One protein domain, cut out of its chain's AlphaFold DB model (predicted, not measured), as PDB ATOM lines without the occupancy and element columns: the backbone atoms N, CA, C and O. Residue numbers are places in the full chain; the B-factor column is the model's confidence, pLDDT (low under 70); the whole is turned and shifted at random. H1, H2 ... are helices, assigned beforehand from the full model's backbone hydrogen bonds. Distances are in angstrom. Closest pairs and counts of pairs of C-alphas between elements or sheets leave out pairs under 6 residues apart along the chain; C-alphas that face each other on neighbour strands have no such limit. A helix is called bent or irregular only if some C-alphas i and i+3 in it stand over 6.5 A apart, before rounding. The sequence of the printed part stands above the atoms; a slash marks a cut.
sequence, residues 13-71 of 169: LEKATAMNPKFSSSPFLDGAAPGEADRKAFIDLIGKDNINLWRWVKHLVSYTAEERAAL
ATOM      1  N   LEU A  13      32.568  36.056  30.430       75.25
ATOM      2  CA  LEU A  13      33.408  36.840  31.335       75.25
ATOM      3  C   LEU A  13      34.057  35.974  32.426       75.25
ATOM      4  O   LEU A  13      35.255  36.092  32.666       75.25
ATOM      5  N   GLU A  14      33.306  35.076  33.058       79.88
ATOM      6  CA  GLU A  14      33.841  34.182  34.094       79.88
ATOM      7  C   GLU A  14      34.862  33.194  33.521       79.88
ATOM      8  O   GLU A  14      35.908  32.958  34.130       79.88
ATOM      9  N   LYS A  15      34.603  32.660  32.318       81.12
ATOM     10  CA  LYS A  15      35.559  31.803  31.601       81.12
ATOM     11  C   LYS A  15      36.847  32.555  31.255       81.12
ATOM     12  O   LYS A  15      37.934  32.014  31.455       81.12
ATOM     13  N   ALA A  16      36.740  33.802  30.785       81.75
ATOM     14  CA  ALA A  16      37.899  34.648  30.497       81.75
ATOM     15  C   ALA A  16      38.733  34.915  31.761       81.75
ATOM     16  O   ALA A  16      39.949  34.719  31.750       81.75
ATOM     17  N   THR A  17      38.084  35.286  32.870       82.50
ATOM     18  CA  THR A  17      38.750  35.549  34.156       82.50
ATOM     19  C   THR A  17      39.470  34.309  34.685       82.50
ATOM     20  O   THR A  17      40.627  34.397  35.093       82.50
ATOM     21  N   ALA A  18      38.842  33.131  34.611       84.12
ATOM     22  CA  ALA A  18      39.445  31.871  35.050       84.12
ATOM     23  C   ALA A  18      40.657  31.439  34.199       84.12
ATOM     24  O   ALA A  18      41.510  30.679  34.660       84.12
ATOM     25  N   MET A  19      40.750  31.903  32.949       82.81
ATOM     26  CA  MET A  19      41.885  31.618  32.073       82.81
ATOM     27  C   MET A  19      43.078  32.556  32.290       82.81
ATOM     28  O   MET A  19      44.198  32.160  31.977       82.81
ATOM     29  N   ASN A  20      42.872  33.752  32.851       85.12
ATOM     30  CA  ASN A  20      43.909  34.779  32.991       85.12
ATOM     31  C   ASN A  20      45.211  34.290  33.675       85.12
ATOM     32  O   ASN A  20      46.287  34.524  33.122       85.12
ATOM     33  N   PRO A  21      45.175  33.526  34.791       86.94
ATOM     34  CA  PRO A  21      46.401  33.052  35.444       86.94
ATOM     35  C   PRO A  21      47.262  32.122  34.574       86.94
ATOM     36  O   PRO A  21      48.473  32.034  34.779       86.94
ATOM     37  N   LYS A  22      46.671  31.440  33.582       83.94
ATOM     38  CA  LYS A  22      47.373  30.476  32.714       83.94
ATOM     39  C   LYS A  22      48.336  31.139  31.728       83.94
ATOM     40  O   LYS A  22      49.212  30.460  31.205       83.94
ATOM     41  N   PHE A  23      48.198  32.445  31.506       82.81
ATOM     42  CA  PHE A  23      49.055  33.232  30.614       82.81
ATOM     43  C   PHE A  23      50.126  34.040  31.364       82.81
ATOM     44  O   PHE A  23      50.820  34.861  30.770       82.81
ATOM     45  N   SER A  24      50.275  33.820  32.676       77.75
ATOM     46  CA  SER A  24      51.235  34.545  33.523       77.75
ATOM     47  C   SER A  24      52.701  34.260  33.172       77.75
ATOM     48  O   SER A  24      53.549  35.135  33.327       77.75
ATOM     49  N   SER A  25      53.005  33.057  32.681       75.88
ATOM     50  CA  SER A  25      54.366  32.606  32.354       75.88
ATOM     51  C   SER A  25      54.640  32.461  30.853       75.88
ATOM     52  O   SER A  25      55.799  32.353  30.455       75.88
ATOM     53  N   SER A  26      53.601  32.453  30.012       80.25
ATOM     54  CA  SER A  26      53.705  32.238  28.566       80.25
ATOM     55  C   SER A  26      52.552  32.923  27.822       80.25
ATOM     56  O   SER A  26      51.421  32.900  28.312       80.25
ATOM     57  N   PRO A  27      52.791  33.485  26.622       82.38
ATOM     58  CA  PRO A  27      51.735  34.088  25.807       82.38
ATOM     59  C   PRO A  27      50.728  33.074  25.233       82.38
ATOM     60  O   PRO A  27      49.650  33.483  24.809       82.38
ATOM     61  N   PHE A  28      51.055  31.776  25.213       89.19
ATOM     62  CA  PHE A  28      50.180  30.703  24.723       89.19
ATOM     63  C   PHE A  28      50.179  29.505  25.675       89.19
ATOM     64  O   PHE A  28      51.149  29.289  26.410       89.19
ATOM     65  N   LEU A  29      49.103  28.715  25.634       84.75
ATOM     66  CA  LEU A  29      48.869  27.594  26.549       84.75
ATOM     67  C   LEU A  29      49.855  26.429  26.352       84.75
ATOM     68  O   LEU A  29      50.245  25.810  27.338       84.75
ATOM     69  N   ASP A  30      50.284  26.160  25.113       80.06
ATOM     70  CA  ASP A  30      51.119  24.988  24.774       80.06
ATOM     71  C   ASP A  30      52.554  25.345  24.318       80.06
ATOM     72  O   ASP A  30      53.253  24.506  23.745       80.06
ATOM     73  N   GLY A  31      53.026  26.577  24.544       74.88
ATOM     74  CA  GLY A  31      54.412  26.968  24.250       74.88
ATOM     75  C   GLY A  31      54.575  28.376  23.675       74.88
ATOM     76  O   GLY A  31      53.813  29.283  23.980       74.88
ATOM     77  N   ALA A  32      55.599  28.576  22.839       77.94
ATOM     78  CA  ALA A  32      55.957  29.895  22.301       77.94
ATOM     79  C   ALA A  32      55.106  30.350  21.094       77.94
ATOM     80  O   ALA A  32      55.292  31.461  20.600       77.94
ATOM     81  N   ALA A  33      54.192  29.505  20.605       84.00
ATOM     82  CA  ALA A  33      53.312  29.792  19.472       84.00
ATOM     83  C   ALA A  33      51.902  29.210  19.705       84.00
ATOM     84  O   ALA A  33      51.780  28.247  20.463       84.00
ATOM     85  N   PRO A  34      50.853  29.737  19.037       83.62
ATOM     86  CA  PRO A  34      49.483  29.258  19.212       83.62
ATOM     87  C   PRO A  34      49.331  27.767  18.874       83.62
ATOM     88  O   PRO A  34      49.567  27.340  17.738       83.62
ATOM     89  N   GLY A  35      48.890  26.985  19.854       86.81
ATOM     90  CA  GLY A  35      48.716  25.540  19.786       86.81
ATOM     91  C   GLY A  35      47.261  25.092  19.649       86.81
ATOM     92  O   GLY A  35      46.349  25.862  19.332       86.81
ATOM     93  N   GLU A  36      47.037  23.793  19.845       87.81
ATOM     94  CA  GLU A  36      45.692  23.214  19.819       87.81
ATOM     95  C   GLU A  36      44.880  23.574  21.060       87.81
ATOM     96  O   GLU A  36      43.682  23.848  20.927       87.81
ATOM     97  N   ALA A  37      45.517  23.666  22.234       86.44
ATOM     98  CA  ALA A  37      44.842  24.128  23.438       86.44
ATOM     99  C   ALA A  37      44.349  25.571  23.294       86.44
ATOM    100  O   ALA A  37      43.215  25.847  23.675       86.44
ATOM    101  N   ASP A  38      45.130  26.465  22.674       87.94
ATOM    102  CA  ASP A  38      44.716  27.856  22.437       87.94
ATOM    103  C   ASP A  38      43.476  27.927  21.540       87.94
ATOM    104  O   ASP A  38      42.512  28.626  21.853       87.94
ATOM    105  N   ARG A  39      43.447  27.140  20.454       87.12
ATOM    106  CA  ARG A  39      42.278  27.061  19.561       87.12
ATOM    107  C   ARG A  39      41.049  26.542  20.296       87.12
ATOM    108  O   ARG A  39      39.972  27.115  20.159       87.12
ATOM    109  N   LYS A  40      41.202  25.467  21.073       88.69
ATOM    110  CA  LYS A  40      40.100  24.861  21.827       88.69
ATOM    111  C   LYS A  40      39.561  25.813  22.892       88.69
ATOM    112  O   LYS A  40      38.348  25.963  23.001       88.69
ATOM    113  N   ALA A  41      40.446  26.468  23.636       87.62
ATOM    114  CA  ALA A  41      40.069  27.414  24.675       87.62
ATOM    115  C   ALA A  41      39.379  28.651  24.085       87.62
ATOM    116  O   ALA A  41      38.360  29.096  24.604       87.62
ATOM    117  N   PHE A  42      39.858  29.145  22.940       88.31
ATOM    118  CA  PHE A  42      39.202  30.243  22.240       88.31
ATOM    119  C   PHE A  42      37.806  29.850  21.732       88.31
ATOM    120  O   PHE A  42      36.858  30.605  21.927       88.31
ATOM    121  N   ILE A  43      37.644  28.648  21.157       88.31
ATOM    122  CA  ILE A  43      36.335  28.121  20.727       88.31
ATOM    123  C   ILE A  43      35.364  27.975  21.910       88.31
ATOM    124  O   ILE A  43      34.191  28.308  21.751       88.31
ATOM    125  N   ASP A  44      35.819  27.494  23.071       86.25
ATOM    126  CA  ASP A  44      34.976  27.367  24.273       86.25
ATOM    127  C   ASP A  44      34.553  28.728  24.852       86.25
ATOM    128  O   ASP A  44      33.457  28.859  25.407       86.25
ATOM    129  N   LEU A  45      35.406  29.744  24.692       86.56
ATOM    130  CA  LEU A  45      35.148  31.099  25.163       86.56
ATOM    131  C   LEU A  45      34.109  31.818  24.298       86.56
ATOM    132  O   LEU A  45      33.158  32.392  24.824       86.56
ATOM    133  N   ILE A  46      34.284  31.798  22.971       83.94
ATOM    134  CA  ILE A  46      33.441  32.585  22.056       83.94
ATOM    135  C   ILE A  46      32.318  31.784  21.401       83.94
ATOM    136  O   ILE A  46      31.436  32.384  20.796       83.94
ATOM    137  N   GLY A  47      32.332  30.454  21.494       84.38
ATOM    138  CA  GLY A  47      31.366  29.568  20.849       84.38
ATOM    139  C   GLY A  47      31.614  29.390  19.346       84.38
ATOM    140  O   GLY A  47      31.791  30.342  18.582       84.38
ATOM    141  N   LYS A  48      31.592  28.137  18.881       84.31
ATOM    142  CA  LYS A  48      31.835  27.790  17.469       84.31
ATOM    143  C   LYS A  48      30.799  28.397  16.512       84.31
ATOM    144  O   LYS A  48      31.149  28.764  15.393       84.31
ATOM    145  N   ASP A  49      29.556  28.538  16.959       83.94
ATOM    146  CA  ASP A  49      28.430  28.920  16.099       83.94
ATOM    147  C   ASP A  49      28.260  30.444  15.945       83.94
ATOM    148  O   ASP A  49      27.460  30.918  15.137       83.94
ATOM    149  N   ASN A  50      29.074  31.245  16.644       83.25
ATOM    150  CA  ASN A  50      29.028  32.707  16.593       83.25
ATOM    151  C   ASN A  50      29.778  33.284  15.377       83.25
ATOM    152  O   ASN A  50      30.770  34.004  15.502       83.25
ATOM    153  N   ILE A  51      29.293  32.980  14.169       82.94
ATOM    154  CA  ILE A  51      29.942  33.287  12.875       82.94
ATOM    155  C   ILE A  51      30.368  34.762  12.738       82.94
ATOM    156  O   ILE A  51      31.448  35.054  12.221       82.94
ATOM    157  N   ASN A  52      29.544  35.708  13.196       78.25
ATOM    158  CA  ASN A  52      29.861  37.138  13.106       78.25
ATOM    159  C   ASN A  52      30.994  37.554  14.060       78.25
ATOM    160  O   ASN A  52      31.823  38.378  13.677       78.25
ATOM    161  N   LEU A  53      31.086  36.944  15.249       79.94
ATOM    162  CA  LEU A  53      32.199  37.173  16.175       79.94
ATOM    163  C   LEU A  53      33.508  36.626  15.599       79.94
ATOM    164  O   LEU A  53      34.519  37.320  15.622       79.94
ATOM    165  N   TRP A  54      33.478  35.444  14.978       80.88
ATOM    166  CA  TRP A  54      34.641  34.886  14.278       80.88
ATOM    167  C   TRP A  54      35.145  35.787  13.149       80.88
ATOM    168  O   TRP A  54      36.353  35.962  12.982       80.88
ATOM    169  N   ARG A  55      34.228  36.386  12.376       80.50
ATOM    170  CA  ARG A  55      34.587  37.369  11.343       80.50
ATOM    171  C   ARG A  55      35.253  38.591  11.963       80.50
ATOM    172  O   ARG A  55      36.337  38.961  11.523       80.50
ATOM    173  N   TRP A  56      34.648  39.172  12.996       81.69
ATOM    174  CA  TRP A  56      35.200  40.332  13.695       81.69
ATOM    175  C   TRP A  56      36.600  40.060  14.274       81.69
ATOM    176  O   TRP A  56      37.524  40.818  13.996       81.69
ATOM    177  N   VAL A  57      36.811  38.927  14.956       84.06
ATOM    178  CA  VAL A  57      38.128  38.524  15.489       84.06
ATOM    179  C   VAL A  57      39.170  38.378  14.382       84.06
ATOM    180  O   VAL A  57      40.300  38.839  14.524       84.06
ATOM    181  N   LYS A  58      38.808  37.767  13.249       82.31
ATOM    182  CA  LYS A  58      39.721  37.633  12.106       82.31
ATOM    183  C   LYS A  58      40.154  38.999  11.559       82.31
ATOM    184  O   LYS A  58      41.282  39.128  11.089       82.31
ATOM    185  N   HIS A  59      39.290  40.009  11.651       80.31
ATOM    186  CA  HIS A  59      39.624  41.389  11.300       80.31
ATOM    187  C   HIS A  59      40.507  42.090  12.349       80.31
ATOM    188  O   HIS A  59      41.259  42.981  11.981       80.31
ATOM    189  N   LEU A  60      40.536  41.665  13.618       78.56
ATOM    190  CA  LEU A  60      41.489  42.219  14.599       78.56
ATOM    191  C   LEU A  60      42.952  41.957  14.205       78.56
ATOM    192  O   LEU A  60      43.838  42.758  14.495       78.56
ATOM    193  N   VAL A  61      43.219  40.870  13.472       73.12
ATOM    194  CA  VAL A  61      44.564  40.556  12.958       73.12
ATOM    195  C   VAL A  61      45.055  41.621  11.965       73.12
ATOM    196  O   VAL A  61      46.263  41.834  11.853       73.12
ATOM    197  N   SER A  62      44.147  42.331  11.281       76.88
ATOM    198  CA  SER A  62      44.515  43.396  10.341       76.88
ATOM    199  C   SER A  62      44.828  44.736  11.002       76.88
ATOM    200  O   SER A  62      45.157  45.671  10.280       76.88
ATOM    201  N   TYR A  63      44.755  44.842  12.334       76.81
ATOM    202  CA  TYR A  63      45.154  46.063  13.032       76.81
ATOM    203  C   TYR A  63      46.623  46.368  12.742       76.81
ATOM    204  O   TYR A  63      47.486  45.485  12.842       76.81
ATOM    205  N   THR A  64      46.898  47.624  12.409       80.56
ATOM    206  CA  THR A  64      48.247  48.176  12.283       80.56
ATOM    207  C   THR A  64      48.971  48.150  13.633       80.56
ATOM    208  O   THR A  64      48.361  47.964  14.687       80.56
ATOM    209  N   ALA A  65      50.295  48.335  13.632       74.81
ATOM    210  CA  ALA A  65      51.060  48.410  14.880       74.81
ATOM    211  C   ALA A  65      50.560  49.545  15.799       74.81
ATOM    212  O   ALA A  65      50.518  49.372  17.013       74.81
ATOM    213  N   GLU A  66      50.122  50.661  15.211       73.75
ATOM    214  CA  GLU A  66      49.560  51.820  15.912       73.75
ATOM    215  C   GLU A  66      48.193  51.498  16.533       73.75
ATOM    216  O   GLU A  66      47.971  51.768  17.710       73.75
ATOM    217  N   GLU A  67      47.300  50.831  15.795       77.12
ATOM    218  CA  GLU A  67      45.991  50.404  16.312       77.12
ATOM    219  C   GLU A  67      46.117  49.327  17.400       77.12
ATOM    220  O   GLU A  67      45.354  49.330  18.362       77.12
ATOM    221  N   ARG A  68      47.106  48.427  17.294       73.69
ATOM    222  CA  ARG A  68      47.423  47.455  18.357       73.69
ATOM    223  C   ARG A  68      48.006  48.126  19.598       73.69
ATOM    224  O   ARG A  68      47.736  47.660  20.698       73.69
ATOM    225  N   ALA A  69      48.778  49.200  19.434       67.81
ATOM    226  CA  ALA A  69      49.272  50.011  20.546       67.81
ATOM    227  C   ALA A  69      48.163  50.864  21.195       67.81
ATOM    228  O   ALA A  69      48.295  51.238  22.357       67.81
ATOM    229  N   ALA A  70      47.083  51.148  20.457       69.25
ATOM    230  CA  ALA A  70      45.897  51.863  20.928       69.25
ATOM    231  C   ALA A  70      44.808  50.958  21.536       69.25
ATOM    232  O   ALA A  70      43.858  51.467  22.136       69.25
ATOM    233  N   LEU A  71      44.924  49.626  21.413       67.94
ATOM    234  CA  LEU A  71      44.183  48.700  22.278       67.94
ATOM    235  C   LEU A  71      44.501  49.033  23.739       67.94
ATOM    236  O   LEU A  71      45.569  49.597  23.982       67.94
TER     237      LEU A  71
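What this domain is: This is residues 13 to 71 of the 169 residues of the protein "Hypothetical protein" of Eutreptiella gymnastica (UniProt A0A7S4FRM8). The model is an open V of helices with few contacts: H2 and H3 are its two arms, near each other where the tight link of residues 47 to 50 joins them. H1 runs back beside H2 without clearly touching it, a long loop of residues 24 to 35 joins these two, and the short H4 sits past the far end of H3. The printed part has 59 residues with four named helices, H1 to H4 in that order, and no named strand, and its class is all helix. It is only just loose, close to compact, with a radius of gyration of the C-alphas of 12.8 A and spans of 28 by 26 by 21 A.

How they stand to each other: H1, residues 13 to 23, and H2, residues 36 to 46, are the longest helices, with 11 residues each. They are close but not clearly touching, and the closest C-alphas, those of Lys 15 and Leu 45, are 6.5 A apart. They run opposite ways at a shallow tilt of 23 degrees. H3, residues 51 to 60, is close to H2 but not clearly touching it, the closest C-alphas being those of Ile 46 and Leu 53 at 7.6 A. These two run opposite ways at a steep tilt of 61 degrees. H4, residues 65 to 70, is apart from H1, H2 and H3, and H1 and H3 are apart. In H2, H3 and H4 every O i to N i+4 pair is within hydrogen-bond range, and in H1 4 of 7 are.

Where its parts are: H1 begins at C-alpha 13 (33.408, 36.840, 31.335) and measures 16.1 A; it is irregular, with C-alphas 18 and 21 7.1 A apart. H2 measures 15.6 A and ends at C-alpha 46 (33.441, 32.585, 22.056). H3 measures 14.7 A. H4 measures 8.7 A and ends at C-alpha 70 (45.897, 51.863, 20.928).

The domain as a whole: The two C-alphas farthest apart, those of Ser 25 and Asn 52, are 31.5 A apart. The link from H1 to H2 is long, and those from H2 to H3 and from H3 to H4 are tight. Residues 20 to 26 and 31 to 36 stand free. The printed part has no cut; its mean pLDDT is 81.4, and residues 69 to 71 are under 70.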